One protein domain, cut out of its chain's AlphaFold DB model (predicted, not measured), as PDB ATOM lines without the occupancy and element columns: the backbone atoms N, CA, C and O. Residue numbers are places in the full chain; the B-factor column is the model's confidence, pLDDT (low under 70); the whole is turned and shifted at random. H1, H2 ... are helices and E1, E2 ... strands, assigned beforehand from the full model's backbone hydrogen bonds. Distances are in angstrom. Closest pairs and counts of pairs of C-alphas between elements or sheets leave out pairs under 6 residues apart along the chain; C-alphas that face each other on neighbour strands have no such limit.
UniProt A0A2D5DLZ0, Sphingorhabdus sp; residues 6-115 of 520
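This is residues 6 to 115 of the 520 residues of a protein of Sphingorhabdus sp (UniProt A0A2D5DLZ0). A strongly twisted wall of five antiparallel strands has two very short helices, H1 and H2, on one face near its E7 end, and a separate two-strand hairpin, E5 and E6, is tied by a short pairing to the link between E2 and E3. A long loop, residues 75 to 92, runs from that hairpin back to the wall and reaches out to one end of the longest axis. The printed part has 110 residues, with seven named strands followed by two named helices, E1 E2 E3 E4 E5 E6 E7 H1 H2; the large sheet has the order E2 - E1 - E3 - E4 - E7. The class is mostly strand, though under half of the residues are in named elements. The whole is compact, with a radius of gyration of the C-alphas of 14.7 A and spans of 45 by 31 by 26 A.

In the large sheet, E2 is residues 23 to 26, E1 residues 6 to 9, E3 residues 37 to 41 with a length of 13.4 A, E4 residues 46 to 52 with 19.1 A, and E7 residues 93 to 99 with 19.2 A. C-alpha 6 of E1 is at (-59.822, -2.602, -44.306). E5 is residues 60 to 66, 18.4 A long, and E6 is residues 69 to 74, 16.4 A long. H1 is residues 102 to 106, 6.9 A, and H2 residues 110 to 113, 4.9 A, ending with C-alpha 113 at (-40.793, 16.201, -36.799).

E2 and E7 are the edge strands of the large sheet. E2 pairs with E1 through N 7 and O 25, 2.8 A, and E1 with E3 through N 6 and O 40, 2.8 A. E3 and E4, a hairpin, have N 39 and O 47 at 2.8 A; E4 and E7 have N 46 and O 99 at 2.8 A. H1 and H2 are on the same face of this sheet: H1 is over E7 at a height of 7.4 A, its closest C-alphas to E7 being Leu 105 and Ser 99, 5.9 A. H2, at a height of 8.6 A, is over none of the strands, but only just: 2 of its 4 C-alphas fall on E4 and 2 on E7. In H1 the O i to N i+4 pair is within hydrogen-bond range; H2 is too short for one. The hairpin E5 and E6 has N 61 and O 73 at 2.7 A. The closest C-alphas of E4 and E5 are those of Glu 51 and Met 60, 7.3 A. E3 and E5 are only just apart, at 8.1 A. Residues 32 to 33 pair antiparallel with residues 62 to 63 of E5.

The two C-alphas farthest apart are those of Asp 43 and Glu 86, 45.0 A. The printed part has no cut. The links E1 to E2 and E6 to E7 are long. The mean pLDDT of the printed part is 97.5, and no printed residue is under 70.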
ATOM      1  N   THR A   6     -60.667  -2.216 -43.174       98.75
ATOM      2  CA  THR A   6     -59.822  -2.602 -44.306       98.75
ATOM      3  C   THR A   6     -58.369  -2.211 -44.041       98.75
ATOM      4  O   THR A   6     -58.094  -1.222 -43.360       98.75
ATOM      5  N   ALA A   7     -57.431  -3.002 -44.555       98.75
ATOM      6  CA  ALA A   7     -55.997  -2.761 -44.519       98.75
ATOM      7  C   ALA A   7     -55.415  -2.795 -45.936       98.75
ATOM      8  O   ALA A   7     -55.727  -3.710 -46.700       98.75
ATOM      9  N   TRP A   8     -54.504  -1.865 -46.228       98.88
ATOM     10  CA  TRP A   8     -53.682  -1.849 -47.438       98.88
ATOM     11  C   TRP A   8     -52.223  -2.066 -47.059       98.88
ATOM     12  O   TRP A   8     -51.618  -1.259 -46.345       98.88
ATOM     13  N   TRP A   9     -51.661  -3.192 -47.497       98.81
ATOM     14  CA  TRP A   9     -50.372  -3.664 -46.999       98.81
ATOM     15  C   TRP A   9     -49.591  -4.486 -48.022       98.81
ATOM     16  O   TRP A   9     -50.157  -5.084 -48.932       98.81
ATOM     17  N   ILE A  10     -48.275  -4.537 -47.835       98.81
ATOM     18  CA  ILE A  10     -47.364  -5.435 -48.552       98.81
ATOM     19  C   ILE A  10     -46.729  -6.417 -47.557       98.81
ATOM     20  O   ILE A  10     -46.525  -6.034 -46.396       98.81
ATOM     21  N   PRO A  11     -46.423  -7.662 -47.964       98.50
ATOM     22  CA  PRO A  11     -45.837  -8.654 -47.071       98.50
ATOM     23  C   PRO A  11     -44.479  -8.184 -46.538       98.50
ATOM     24  O   PRO A  11     -43.658  -7.663 -47.281       98.50
ATOM     25  N   GLY A  12     -44.263  -8.350 -45.235       97.38
ATOM     26  CA  GLY A  12     -42.987  -8.084 -44.576       97.38
ATOM     27  C   GLY A  12     -42.126  -9.339 -44.508       97.38
ATOM     28  O   GLY A  12     -42.595 -10.374 -44.030       97.38
ATOM     29  N   GLY A  13     -40.869  -9.227 -44.939       93.69
ATOM     30  CA  GLY A  13     -39.887 -10.314 -44.855       93.69
ATOM     31  C   GLY A  13     -39.982 -11.368 -45.961       93.69
ATOM     32  O   GLY A  13     -39.433 -12.455 -45.802       93.69
ATOM     33  N   ASP A  14     -40.686 -11.064 -47.050       96.19
ATOM     34  CA  ASP A  14     -40.757 -11.916 -48.239       96.19
ATOM     35  C   ASP A  14     -39.647 -11.546 -49.250       96.19
ATOM     36  O   ASP A  14     -38.977 -10.520 -49.105       96.19
ATOM     37  N   TRP A  15     -39.402 -12.407 -50.242       96.00
ATOM     38  CA  TRP A  15     -38.191 -12.402 -51.075       96.00
ATOM     39  C   TRP A  15     -37.922 -11.078 -51.807       96.00
ATOM     40  O   TRP A  15     -36.762 -10.708 -51.970       96.00
ATOM     41  N   ASN A  16     -38.960 -10.339 -52.207       97.06
ATOM     42  CA  ASN A  16     -38.829  -9.141 -53.039       97.06
ATOM     43  C   ASN A  16     -38.856  -7.825 -52.250       97.06
ATOM     44  O   ASN A  16     -39.288  -6.790 -52.761       97.06
ATOM     45  N   ARG A  17     -38.408  -7.852 -50.987       97.19
ATOM     46  CA  ARG A  17     -38.200  -6.642 -50.174       97.19
ATOM     47  C   ARG A  17     -39.504  -5.823 -50.069       97.19
ATOM     48  O   ARG A  17     -40.527  -6.334 -49.626       97.19
ATOM     49  N   TYR A  18     -39.480  -4.560 -50.501       98.69
ATOM     50  CA  TYR A  18     -40.631  -3.653 -50.516       98.69
ATOM     51  C   TYR A  18     -41.417  -3.658 -51.843       98.69
ATOM     52  O   TYR A  18     -42.446  -2.992 -51.958       98.69
ATOM     53  N   GLU A  19     -40.962  -4.385 -52.862       98.50
ATOM     54  CA  GLU A  19     -41.482  -4.309 -54.230       98.50
ATOM     55  C   GLU A  19     -42.629  -5.297 -54.478       98.50
ATOM     56  O   GLU A  19     -42.594  -6.171 -55.349       98.50
ATOM     57  N   TYR A  20     -43.719  -5.090 -53.746       98.56
ATOM     58  CA  TYR A  20     -44.979  -5.807 -53.926       98.56
ATOM     59  C   TYR A  20     -46.104  -4.865 -54.360       98.56
ATOM     60  O   TYR A  20     -46.045  -3.651 -54.165       98.56
ATOM     61  N   LEU A  21     -47.143  -5.443 -54.963       98.31
ATOM     62  CA  LEU A  21     -48.435  -4.768 -55.063       98.31
ATOM     63  C   LEU A  21     -49.102  -4.779 -53.687       98.31
ATOM     64  O   LEU A  21     -48.985  -5.758 -52.948       98.31
ATOM     65  N   TYR A  22     -49.813  -3.703 -53.363       98.62
ATOM     66  CA  TYR A  22     -50.576  -3.626 -52.125       98.62
ATOM     67  C   TYR A  22     -51.756  -4.595 -52.166       98.62
ATOM     68  O   TYR A  22     -52.504  -4.653 -53.139       98.62
ATOM     69  N   SER A  23     -51.905  -5.364 -51.094       98.31
ATOM     70  CA  SER A  23     -53.084  -6.177 -50.832       98.31
ATOM     71  C   SER A  23     -54.119  -5.335 -50.107       98.31
ATOM     72  O   SER A  23     -53.784  -4.688 -49.116       98.31
ATOM     73  N   GLU A  24     -55.362  -5.399 -50.567       98.44
ATOM     74  CA  GLU A  24     -56.526  -4.884 -49.855       98.44
ATOM     75  C   GLU A  24     -57.256  -6.052 -49.191       98.44
ATOM     76  O   GLU A  24     -57.719  -6.981 -49.855       98.44
ATOM     77  N   THR A  25     -57.317  -6.048 -47.861       98.69
ATOM     78  CA  THR A  25     -57.943  -7.130 -47.091       98.69
ATOM     79  C   THR A  25     -58.689  -6.576 -45.885       98.69
ATOM     80  O   THR A  25     -58.351  -5.491 -45.412       98.69
ATOM     81  N   PRO A  26     -59.605  -7.342 -45.265       98.50
ATOM     82  CA  PRO A  26     -59.969  -7.087 -43.874       98.50
ATOM     83  C   PRO A  26     -58.714  -7.004 -42.986       98.50
ATOM     84  O   PRO A  26     -57.712  -7.669 -43.276       98.50
ATOM     85  N   ILE A  27     -58.753  -6.242 -41.888       98.44
ATOM     86  CA  ILE A  27     -57.614  -6.099 -40.948       98.44
ATOM     87  C   ILE A  27     -57.100  -7.466 -40.462       98.44
ATOM     88  O   ILE A  27     -55.899  -7.689 -40.308       98.44
ATOM     89  N   GLU A  28     -58.006  -8.414 -40.244       97.62
ATOM     90  CA  GLU A  28     -57.710  -9.780 -39.815       97.62
ATOM     91  C   GLU A  28     -57.017 -10.625 -40.897       97.62
ATOM     92  O   GLU A  28     -56.441 -11.669 -40.580       97.62
ATOM     93  N   GLY A  29     -57.056 -10.183 -42.155       98.00
ATOM     94  CA  GLY A  29     -56.352 -10.791 -43.283       98.00
ATOM     95  C   GLY A  29     -54.854 -10.485 -43.310       98.00
ATOM     96  O   GLY A  29     -54.112 -11.179 -44.001       98.00
ATOM     97  N   VAL A  30     -54.387  -9.502 -42.533       98.25
ATOM     98  CA  VAL A  30     -52.964  -9.150 -42.477       98.25
ATOM     99  C   VAL A  30     -52.161 -10.285 -41.834       98.25
ATOM    100  O   VAL A  30     -52.498 -10.779 -40.753       98.25
ATOM    101  N   GLY A  31     -51.078 -10.692 -42.497       97.31
ATOM    102  CA  GLY A  31     -50.068 -11.594 -41.943       97.31
ATOM    103  C   GLY A  31     -48.986 -10.812 -41.198       97.31
ATOM    104  O   GLY A  31     -49.209 -10.281 -40.107       97.31
ATOM    105  N   THR A  32     -47.813 -10.723 -41.820       98.25
ATOM    106  CA  THR A  32     -46.742  -9.792 -41.447       98.25
ATOM    107  C   THR A  32     -46.604  -8.771 -42.562       98.25
ATOM    108  O   THR A  32     -46.511  -9.156 -43.723       98.25
ATOM    109  N   ALA A  33     -46.601  -7.489 -42.217       98.69
ATOM    110  CA  ALA A  33     -46.554  -6.398 -43.177       98.69
ATOM    111  C   ALA A  33     -45.342  -5.489 -42.961       98.69
ATOM    112  O   ALA A  33     -44.955  -5.220 -41.819       98.69
ATOM    113  N   HIS A  34     -44.781  -4.956 -44.046       98.81
ATOM    114  CA  HIS A  34     -43.924  -3.775 -43.939       98.81
ATOM    115  C   HIS A  34     -44.744  -2.542 -43.522       98.81
ATOM    116  O   HIS A  34     -45.972  -2.544 -43.525       98.81
ATOM    117  N   THR A  35     -44.043  -1.468 -43.157       98.81
ATOM    118  CA  THR A  35     -44.646  -0.158 -42.878       98.81
ATOM    119  C   THR A  35     -44.122   0.883 -43.883       98.81
ATOM    120  O   THR A  35     -42.945   0.761 -44.224       98.81
ATOM    121  N   PRO A  36     -44.855   1.953 -44.235       98.75
ATOM    122  CA  PRO A  36     -46.171   2.311 -43.711       98.75
ATOM    123  C   PRO A  36     -47.256   1.317 -44.133       98.75
ATOM    124  O   PRO A  36     -47.357   0.967 -45.306       98.75
ATOM    125  N   ILE A  37     -48.031   0.849 -43.157       98.81
ATOM    126  CA  ILE A  37     -49.244   0.053 -43.372       98.81
ATOM    127  C   ILE A  37     -50.431   0.917 -42.979       98.81
ATOM    128  O   ILE A  37     -50.408   1.527 -41.903       98.81
ATOM    129  N   THR A  38     -51.445   0.943 -43.837       98.88
ATOM    130  CA  THR A  38     -52.590   1.844 -43.711       98.88
ATOM    131  C   THR A  38     -53.874   1.056 -43.510       98.88
ATOM    132  O   THR A  38     -54.056  -0.018 -44.081       98.88
ATOM    133  N   PHE A  39     -54.757   1.594 -42.681       98.69
ATOM    134  CA  PHE A  39     -56.040   1.018 -42.317       98.69
ATOM    135  C   PHE A  39     -57.145   2.065 -42.438       98.69
ATOM    136  O   PHE A  39     -56.902   3.251 -42.208       98.69
ATOM    137  N   LYS A  40     -58.365   1.602 -42.704       98.62
ATOM    138  CA  LYS A  40     -59.608   2.368 -42.573       98.62
ATOM    139  C   LYS A  40     -60.592   1.554 -41.742       98.62
ATOM    140  O   LYS A  40     -60.887   0.413 -42.096       98.62
ATOM    141  N   LEU A  41     -61.045   2.106 -40.624       98.25
ATOM    142  CA  LEU A  41     -62.025   1.474 -39.741       98.25
ATOM    143  C   LEU A  41     -63.455   1.674 -40.270       98.25
ATOM    144  O   LEU A  41     -63.700   2.536 -41.113       98.25
ATOM    145  N   GLU A  42     -64.403   0.877 -39.772       97.12
ATOM    146  CA  GLU A  42     -65.827   0.976 -40.137       97.12
ATOM    147  C   GLU A  42     -66.447   2.350 -39.836       97.12
ATOM    148  O   GLU A  42     -67.319   2.795 -40.583       97.12
ATOM    149  N   ASP A  43     -65.980   3.048 -38.795       96.56
ATOM    150  CA  ASP A  43     -66.400   4.417 -38.470       96.56
ATOM    151  C   ASP A  43     -65.831   5.497 -39.414       96.56
ATOM    152  O   ASP A  43     -66.198   6.667 -39.305       96.56
ATOM    153  N   GLY A  44     -64.967   5.112 -40.360       96.94
ATOM    154  CA  GLY A  44     -64.304   6.004 -41.310       96.94
ATOM    155  C   GLY A  44     -62.916   6.481 -40.873       96.94
ATOM    156  O   GLY A  44     -62.212   7.073 -41.688       96.94
ATOM    157  N   THR A  45     -62.478   6.185 -39.645       98.12
ATOM    158  CA  THR A  45     -61.152   6.577 -39.146       98.12
ATOM    159  C   THR A  45     -60.047   5.928 -39.971       98.12
ATOM    160  O   THR A  45     -59.993   4.705 -40.127       98.12
ATOM    161  N   HIS A  46     -59.102   6.739 -40.431       98.69
ATOM    162  CA  HIS A  46     -57.905   6.296 -41.129       98.69
ATOM    163  C   HIS A  46     -56.714   6.230 -40.172       98.69
ATOM    164  O   HIS A  46     -56.481   7.134 -39.365       98.69
ATOM    165  N   LEU A  47     -55.927   5.158 -40.271       97.94
ATOM    166  CA  LEU A  47     -54.748   4.921 -39.438       97.94
ATOM    167  C   LEU A  47     -53.560   4.514 -40.304       97.94
ATOM    168  O   LEU A  47     -53.720   3.700 -41.206       97.94
ATOM    169  N   ALA A  48     -52.357   4.977 -39.975       98.62
ATOM    170  CA  ALA A  48     -51.134   4.423 -40.556       98.62
ATOM    171  C   ALA A  48     -50.067   4.177 -39.489       98.62
ATOM    172  O   ALA A  48     -49.755   5.069 -38.698       98.62
ATOM    173  N   PHE A  49     -49.492   2.973 -39.478       98.75
ATOM    174  CA  PHE A  49     -48.390   2.613 -38.582       98.75
ATOM    175  C   PHE A  49     -47.065   2.700 -39.320       98.75
ATOM    176  O   PHE A  49     -46.915   2.125 -40.400       98.75
ATOM    177  N   HIS A  50     -46.090   3.358 -38.701       98.88
ATOM    178  CA  HIS A  50     -44.740   3.482 -39.230       98.88
ATOM    179  C   HIS A  50     -43.704   3.668 -38.105       98.88
ATOM    180  O   HIS A  50     -43.964   3.376 -36.933       98.88
ATOM    181  N   GLU A  51     -42.488   4.074 -38.458       98.88
ATOM    182  CA  GLU A  51     -41.429   4.427 -37.523       98.88
ATOM    183  C   GLU A  51     -40.629   5.624 -38.042       98.88
ATOM    184  O   GLU A  51     -40.586   5.869 -39.243       98.88
ATOM    185  N   ALA A  52     -39.978   6.353 -37.137       98.94
ATOM    186  CA  ALA A  52     -39.165   7.516 -37.484       98.94
ATOM    187  C   ALA A  52     -37.774   7.435 -36.838       98.94
ATOM    188  O   ALA A  52     -37.625   6.880 -35.745       98.94
ATOM    189  N   ALA A  53     -36.777   8.017 -37.508       98.81
ATOM    190  CA  ALA A  53     -35.375   8.045 -37.088       98.81
ATOM    191  C   ALA A  53     -34.771   6.639 -36.880       98.81
ATOM    192  O   ALA A  53     -34.234   6.322 -35.815       98.81
ATOM    193  N   LEU A  54     -34.866   5.780 -37.903       98.81
ATOM    194  CA  LEU A  54     -34.273   4.437 -37.887       98.81
ATOM    195  C   LEU A  54     -32.746   4.507 -38.039       98.81
ATOM    196  O   LEU A  54     -32.211   4.437 -39.141       98.81
ATOM    197  N   VAL A  55     -32.054   4.660 -36.909       98.62
ATOM    198  CA  VAL A  55     -30.590   4.764 -36.821       98.62
ATOM    199  C   VAL A  55     -30.057   3.677 -35.900       98.62
ATOM    200  O   VAL A  55     -30.510   3.546 -34.763       98.62
ATOM    201  N   ASP A  56     -29.076   2.911 -36.385       98.12
ATOM    202  CA  ASP A  56     -28.405   1.862 -35.608       98.12
ATOM    203  C   ASP A  56     -29.386   0.884 -34.914       98.12
ATOM    204  O   ASP A  56     -29.259   0.523 -33.736       98.12
ATOM    205  N   TYR A  57     -30.424   0.487 -35.649       98.69
ATOM    206  CA  TYR A  57     -31.474  -0.423 -35.197       98.69
ATOM    207  C   TYR A  57     -32.060  -1.167 -36.405       98.69
ATOM    208  O   TYR A  57     -31.913  -0.709 -37.537       98.69
ATOM    209  N   ALA A  58     -32.717  -2.305 -36.183       98.56
ATOM    210  CA  ALA A  58     -33.401  -3.039 -37.249       98.56
ATOM    211  C   ALA A  58     -34.780  -2.433 -37.547       98.56
ATOM    212  O   ALA A  58     -35.495  -2.013 -36.630       98.56
ATOM    213  N   GLY A  59     -35.169  -2.433 -38.818       98.38
ATOM    214  CA  GLY A  59     -36.480  -1.982 -39.264       98.38
ATOM    215  C   GLY A  59     -37.615  -2.791 -38.639       98.38
ATOM    216  O   GLY A  59     -37.482  -3.970 -38.319       98.38
ATOM    217  N   MET A  60     -38.751  -2.137 -38.439       98.56
ATOM    218  CA  MET A  60     -39.973  -2.713 -37.895       98.56
ATOM    219  C   MET A  60     -40.914  -3.193 -39.003       98.56
ATOM    220  O   MET A  60     -41.305  -2.429 -39.888       98.56
ATOM    221  N   TRP A  61     -41.352  -4.438 -38.891       98.50
ATOM    222  CA  TRP A  61     -42.544  -4.982 -39.529       98.50
ATOM    223  C   TRP A  61     -43.686  -5.025 -38.513       98.50
ATOM    224  O   TRP A  61     -43.471  -4.988 -37.295       98.50
ATOM    225  N   LEU A  62     -44.915  -5.114 -39.007       98.19
ATOM    226  CA  LEU A  62     -46.104  -5.243 -38.183       98.19
ATOM    227  C   LEU A  62     -46.720  -6.624 -38.403       98.19
ATOM    228  O   LEU A  62     -47.256  -6.917 -39.470       98.19
ATOM    229  N   ARG A  63     -46.640  -7.485 -37.386       98.31
ATOM    230  CA  ARG A  63     -47.190  -8.841 -37.433       98.31
ATOM    231  C   ARG A  63     -48.502  -8.925 -36.684       98.31
ATOM    232  O   ARG A  63     -48.580  -8.557 -35.507       98.31
ATOM    233  N   ARG A  64     -49.525  -9.463 -37.339       97.56
ATOM    234  CA  ARG A  64     -50.787  -9.787 -36.684       97.56
ATOM    235  C   ARG A  64     -50.602 -11.000 -35.774       97.56
ATOM    236  O   ARG A  64     -50.041 -12.018 -36.175       97.56
ATOM    237  N   MET A  65     -51.069 -10.882 -34.535       96.50
ATOM    238  CA  MET A  65     -51.006 -11.953 -33.539       96.50
ATOM    239  C   MET A  65     -52.314 -12.748 -33.527       96.50
ATOM    240  O   MET A  65     -52.337 -13.930 -33.853       96.50
ATOM    241  N   ASP A  66     -53.408 -12.083 -33.169       94.00
ATOM    242  CA  ASP A  66     -54.771 -12.611 -33.153       94.00
ATOM    243  C   ASP A  66     -55.770 -11.460 -33.286       94.00
ATOM    244  O   ASP A  66     -55.449 -10.313 -32.971       94.00
ATOM    245  N   GLY A  67     -56.970 -11.756 -33.798       94.19
ATOM    246  CA  GLY A  67     -57.966 -10.728 -34.118       94.19
ATOM    247  C   GLY A  67     -57.323  -9.538 -34.840       94.19
ATOM    248  O   GLY A  67     -56.594  -9.734 -35.813       94.19
ATOM    249  N   ARG A  68     -57.521  -8.336 -34.284       95.94
ATOM    250  CA  ARG A  68     -56.945  -7.054 -34.736       95.94
ATOM    251  C   ARG A  68     -55.791  -6.563 -33.849       95.94
ATOM    252  O   ARG A  68     -55.568  -5.363 -33.707       95.94
ATOM    253  N   ARG A  69     -55.087  -7.479 -33.177       96.19
ATOM    254  CA  ARG A  69     -53.920  -7.178 -32.342       96.19
ATOM    255  C   ARG A  69     -52.637  -7.409 -33.127       96.19
ATOM    256  O   ARG A  69     -52.368  -8.520 -33.584       96.19
ATOM    257  N   PHE A  70     -51.812  -6.373 -33.192       97.44
ATOM    258  CA  PHE A  70     -50.523  -6.401 -33.871       97.44
ATOM    259  C   PHE A  70     -49.358  -6.293 -32.888       97.44
ATOM    260  O   PHE A  70     -49.491  -5.760 -31.784       97.44
ATOM    261  N   ARG A  71     -48.201  -6.811 -33.296       97.81
ATOM    262  CA  ARG A  71     -46.931  -6.710 -32.579       97.81
ATOM    263  C   ARG A  71     -45.853  -6.219 -33.540       97.81
ATOM    264  O   ARG A  71     -45.789  -6.667 -34.681       97.81
ATOM    265  N   ALA A  72     -44.985  -5.339 -33.045       97.75
ATOM    266  CA  ALA A  72     -43.758  -4.983 -33.741       97.75
ATOM    267  C   ALA A  72     -42.864  -6.225 -33.892       97.75
ATOM    268  O   ALA A  72     -42.476  -6.848 -32.900       97.75
ATOM    269  N   GLU A  73     -42.521  -6.569 -35.124       97.88
ATOM    270  CA  GLU A  73     -41.571  -7.621 -35.458       97.88
ATOM    271  C   GLU A  73     -40.370  -6.978 -36.135       97.88
ATOM    272  O   GLU A  73     -40.484  -6.445 -37.227       97.88
ATOM    273  N   LEU A  74     -39.214  -6.974 -35.472       98.50
ATOM    274  CA  LEU A  74     -38.007  -6.423 -36.090       98.50
ATOM    275  C   LEU A  74     -37.533  -7.333 -37.230       98.50
ATOM    276  O   LEU A  74     -37.610  -8.564 -37.090       98.50
ATOM    277  N   SER A  75     -37.003  -6.727 -38.289       97.94
ATOM    278  CA  SER A  75     -36.267  -7.420 -39.342       97.94
ATOM    279  C   SER A  75     -35.124  -8.239 -38.721       97.94
ATOM    280  O   SER A  75     -34.553  -7.820 -37.701       97.94
ATOM    281  N   PRO A  76     -34.829  -9.447 -39.228       96.94
ATOM    282  CA  PRO A  76     -33.732 -10.247 -38.706       96.94
ATOM    283  C   PRO A  76     -32.379  -9.532 -38.850       96.94
ATOM    284  O   PRO A  76     -32.124  -8.824 -39.821       96.94
ATOM    285  N   GLY A  77     -31.502  -9.741 -37.868       91.75
ATOM    286  CA  GLY A  77     -30.095  -9.356 -37.978       91.75
ATOM    287  C   GLY A  77     -29.295 -10.429 -38.717       91.75
ATOM    288  O   GLY A  77     -29.826 -11.486 -39.061       91.75
ATOM    289  N   SER A  78     -27.999 -10.191 -38.915       87.50
ATOM    290  CA  SER A  78     -27.101 -11.171 -39.550       87.50
ATOM    291  C   SER A  78     -26.787 -12.411 -38.697       87.50
ATOM    292  O   SER A  78     -26.235 -13.386 -39.197       87.50
ATOM    293  N   GLY A  79     -27.124 -12.386 -37.405       86.56
ATOM    294  CA  GLY A  79     -26.922 -13.489 -36.463       86.56
ATOM    295  C   GLY A  79     -28.181 -13.798 -35.651       86.56
ATOM    296  O   GLY A  79     -29.302 -13.526 -36.072       86.56
ATOM    297  N   GLN A  80     -28.014 -14.353 -34.444       87.06
ATOM    298  CA  GLN A  80     -29.159 -14.677 -33.575       87.06
ATOM    299  C   GLN A  80     -29.917 -13.433 -33.087       87.06
ATOM    300  O   GLN A  80     -31.137 -13.467 -32.914       87.06
ATOM    301  N   ALA A  81     -29.196 -12.344 -32.823       94.75
ATOM    302  CA  ALA A  81     -29.786 -11.099 -32.360       94.75
ATOM    303  C   ALA A  81     -30.298 -10.275 -33.545       94.75
ATOM    304  O   ALA A  81     -29.594 -10.095 -34.535       94.75
ATOM    305  N   LYS A  82     -31.507  -9.717 -33.412       96.75
ATOM    306  CA  LYS A  82     -32.057  -8.760 -34.388       96.75
ATOM    307  C   LYS A  82     -31.406  -7.380 -34.286       96.75
ATOM    308  O   LYS A  82     -31.339  -6.649 -35.263       96.75
ATOM    309  N   VAL A  83     -30.961  -7.022 -33.082       98.00
ATOM    310  CA  VAL A  83     -30.274  -5.768 -32.773       98.00
ATOM    311  C   VAL A  83     -29.211  -6.050 -31.715       98.00
ATOM    312  O   VAL A  83     -29.509  -6.669 -30.693       98.00
ATOM    313  N   VAL A  84     -27.993  -5.563 -31.940       96.25
ATOM    314  CA  VAL A  84     -26.882  -5.589 -30.980       96.25
ATOM    315  C   VAL A  84     -26.531  -4.155 -30.587       96.25
ATOM    316  O   VAL A  84     -26.291  -3.310 -31.453       96.25
ATOM    317  N   ARG A  85     -26.506  -3.876 -29.279       95.88
ATOM    318  CA  ARG A  85     -26.173  -2.568 -28.693       95.88
ATOM    319  C   ARG A  85     -25.272  -2.744 -27.479       95.88
ATOM    320  O   ARG A  85     -25.376  -3.741 -26.769       95.88
ATOM    321  N   GLU A  86     -24.437  -1.743 -27.233       95.31
ATOM    322  CA  GLU A  86     -23.608  -1.643 -26.038       95.31
ATOM    323  C   GLU A  86     -24.122  -0.507 -25.144       95.31
ATOM    324  O   GLU A  86     -24.378   0.599 -25.618       95.31
ATOM    325  N   GLY A  87     -24.286  -0.782 -23.847       96.06
ATOM    326  CA  GLY A  87     -24.718   0.215 -22.867       96.06
ATOM    327  C   GLY A  87     -26.162   0.702 -23.046       96.06
ATOM    328  O   GLY A  87     -27.052  -0.046 -23.450       96.06
ATOM    329  N   ALA A  88     -26.406   1.962 -22.674       96.69
ATOM    330  CA  ALA A  88     -27.716   2.591 -22.811       96.69
ATOM    331  C   ALA A  88     -28.028   2.879 -24.287       96.69
ATOM    332  O   ALA A  88     -27.194   3.414 -25.017       96.69
ATOM    333  N   PHE A  89     -29.249   2.567 -24.716       97.62
ATOM    334  CA  PHE A  89     -29.696   2.793 -26.086       97.62
ATOM    335  C   PHE A  89     -31.149   3.266 -26.130       97.62
ATOM    336  O   PHE A  89     -31.917   3.070 -25.187       97.62
ATOM    337  N   THR A  90     -31.524   3.864 -27.256       97.75
ATOM    338  CA  THR A  90     -32.903   4.207 -27.609       97.75
ATOM    339  C   THR A  90     -33.343   3.393 -28.818       97.75
ATOM    340  O   THR A  90     -32.521   2.926 -29.610       97.75
ATOM    341  N   THR A  91     -34.653   3.214 -28.964       98.69
ATOM    342  CA  THR A  91     -35.237   2.696 -30.202       98.69
ATOM    343  C   THR A  91     -35.528   3.853 -31.159       98.69
ATOM    344  O   THR A  91     -35.692   4.989 -30.705       98.69
ATOM    345  N   PRO A  92     -35.707   3.572 -32.458       98.81
ATOM    346  CA  PRO A  92     -36.446   4.468 -33.337       98.81
ATOM    347  C   PRO A  92     -37.844   4.728 -32.764       98.81
ATOM    348  O   PRO A  92     -38.403   3.894 -32.034       98.81
ATOM    349  N   TRP A  93     -38.433   5.867 -33.108       98.88
ATOM    350  CA  TRP A  93     -39.817   6.160 -32.745       98.88
ATOM    351  C   TRP A  93     -40.756   5.169 -33.427       98.88
ATOM    352  O   TRP A  93     -40.489   4.725 -34.538       98.88
ATOM    353  N   ARG A  94     -41.874   4.819 -32.790       98.81
ATOM    354  CA  ARG A  94     -42.989   4.133 -33.457       98.81
ATOM    355  C   ARG A  94     -44.100   5.150 -33.644       98.81
ATOM    356  O   ARG A  94     -44.486   5.796 -32.671       98.81
ATOM    357  N   THR A  95     -44.574   5.311 -34.871       98.69
ATOM    358  CA  THR A  95     -45.540   6.348 -35.227       98.69
ATOM    359  C   THR A  95     -46.882   5.730 -35.579       98.69
ATOM    360  O   THR A  95     -46.964   4.655 -36.175       98.69
ATOM    361  N   ILE A  96     -47.943   6.414 -35.155       98.31
ATOM    362  CA  ILE A  96     -49.323   6.112 -35.520       98.31
ATOM    363  C   ILE A  96     -49.921   7.431 -35.996       98.31
ATOM    364  O   ILE A  96     -50.054   8.368 -35.207       98.31
ATOM    365  N   ARG A  97     -50.234   7.517 -37.287       98.31
ATOM    366  CA  ARG A  97     -51.037   8.606 -37.848       98.31
ATOM    367  C   ARG A  97     -52.504   8.236 -37.693       98.31
ATOM    368  O   ARG A  97     -52.850   7.078 -37.908       98.31
ATOM    369  N   ILE A  98     -53.327   9.202 -37.301       98.19
ATOM    370  CA  ILE A  98     -54.771   9.049 -37.115       98.19
ATOM    371  C   ILE A  98     -55.424  10.262 -37.770       98.19
ATOM    372  O   ILE A  98     -55.002  11.386 -37.495       98.19
ATOM    373  N   SER A  99     -56.399  10.030 -38.639       98.25
ATOM    374  CA  SER A  99     -57.110  11.071 -39.379       98.25
ATOM    375  C   SER A  99     -58.550  10.644 -39.644       98.25
ATOM    376  O   SER A  99     -58.838   9.448 -39.708       98.25
ATOM    377  N   ASP A 100     -59.435  11.616 -39.839       97.75
ATOM    378  CA  ASP A 100     -60.825  11.374 -40.243       97.75
ATOM    379  C   ASP A 100     -60.922  10.958 -41.727       97.75
ATOM    380  O   ASP A 100     -61.903  10.349 -42.146       97.75
ATOM    381  N   ASP A 101     -59.888  11.243 -42.525       98.12
ATOM    382  CA  ASP A 101     -59.802  10.905 -43.947       98.12
ATOM    383  C   ASP A 101     -58.378  10.503 -44.391       98.12
ATOM    384  O   ASP A 101     -57.389  10.660 -43.663       98.12
ATOM    385  N   ALA A 102     -58.264   9.979 -45.617       98.19
ATOM    386  CA  ALA A 102     -56.988   9.589 -46.212       98.19
ATOM    387  C   ALA A 102     -56.050  10.790 -46.447       98.19
ATOM    388  O   ALA A 102     -54.831  10.659 -46.311       98.19
ATOM    389  N   ALA A 103     -56.600  11.970 -46.755       98.00
ATOM    390  CA  ALA A 103     -55.824  13.183 -47.006       98.00
ATOM    391  C   ALA A 103     -55.017  13.614 -45.772       98.00
ATOM    392  O   ALA A 103     -53.813  13.855 -45.877       98.00
ATOM    393  N   GLY A 104     -55.624  13.604 -44.584       98.19
ATOM    394  CA  GLY A 104     -54.946  13.932 -43.332       98.19
ATOM    395  C   GLY A 104     -53.909  12.893 -42.884       98.19
ATOM    396  O   GLY A 104     -53.045  13.214 -42.064       98.19
ATOM    397  N   LEU A 105     -53.904  11.672 -43.446       98.38
ATOM    398  CA  LEU A 105     -52.750  10.776 -43.296       98.38
ATOM    399  C   LEU A 105     -51.530  11.306 -44.056       98.38
ATOM    400  O   LEU A 105     -50.420  11.224 -43.525       98.38
ATOM    401  N   TYR A 106     -51.721  11.819 -45.276       98.38
ATOM    402  CA  TYR A 106     -50.643  12.334 -46.125       98.38
ATOM    403  C   TYR A 106     -50.136  13.693 -45.641       98.38
ATOM    404  O   TYR A 106     -48.925  13.863 -45.483       98.38
ATOM    405  N   ASP A 107     -51.049  14.625 -45.355       97.56
ATOM    406  CA  ASP A 107     -50.765  16.003 -44.926       97.56
ATOM    407  C   ASP A 107     -50.342  16.049 -43.442       97.56
ATOM    408  O   ASP A 107     -50.859  16.792 -42.608       97.56
ATOM    409  N   ASN A 108     -49.364  15.211 -43.099       96.00
ATOM    410  CA  ASN A 108     -48.860  14.992 -41.758       96.00
ATOM    411  C   ASN A 108     -47.329  14.876 -41.770       96.00
ATOM    412  O   ASN A 108     -46.748  14.011 -42.426       96.00
ATOM    413  N   ASN A 109     -46.672  15.725 -40.978       96.38
ATOM    414  CA  ASN A 109     -45.212  15.835 -40.920       96.38
ATOM    415  C   ASN A 109     -44.575  15.095 -39.727       96.38
ATOM    416  O   ASN A 109     -43.424  15.377 -39.388       96.38
ATOM    417  N   ILE A 110     -45.292  14.182 -39.056       98.06
ATOM    418  CA  ILE A 110     -44.819  13.539 -37.816       98.06
ATOM    419  C   ILE A 110     -43.460  12.851 -37.986       98.06
ATOM    420  O   ILE A 110     -42.582  13.044 -37.146       98.06
ATOM    421  N   ASP A 111     -43.242  12.129 -39.088       95.75
ATOM    422  CA  ASP A 111     -42.000  11.375 -39.280       95.75
ATOM    423  C   ASP A 111     -40.803  12.323 -39.441       95.75
ATOM    424  O   ASP A 111     -39.755  12.101 -38.841       95.75
ATOM    425  N   LEU A 112     -40.965  13.458 -40.133       98.44
ATOM    426  CA  LEU A 112     -39.941  14.506 -40.158       98.44
ATOM    427  C   LEU A 112     -39.752  15.153 -38.781       98.44
ATOM    428  O   LEU A 112     -38.617  15.312 -38.330       98.44
ATOM    429  N   ASN A 113     -40.837  15.509 -38.091       98.75
ATOM    430  CA  ASN A 113     -40.793  16.201 -36.799       98.75
ATOM    431  C   ASN A 113     -40.079  15.394 -35.700       98.75
ATOM    432  O   ASN A 113     -39.493  15.996 -34.798       98.75
ATOM    433  N   LEU A 114     -40.070  14.064 -35.806       98.81
ATOM    434  CA  LEU A 114     -39.405  13.150 -34.872       98.81
ATOM    435  C   LEU A 114     -37.923  12.880 -35.181       98.81
ATOM    436  O   LEU A 114     -37.235  12.275 -34.357       98.81
ATOM    437  N   ASN A 115     -37.419  13.323 -36.334       98.94
ATOM    438  CA  ASN A 115     -35.996  13.237 -36.661       98.94
ATOM    439  C   ASN A 115     -35.200  14.397 -36.058       98.94
ATOM    440  O   ASN A 115     -35.729  15.481 -35.808       98.94
TER     441      ASN A 115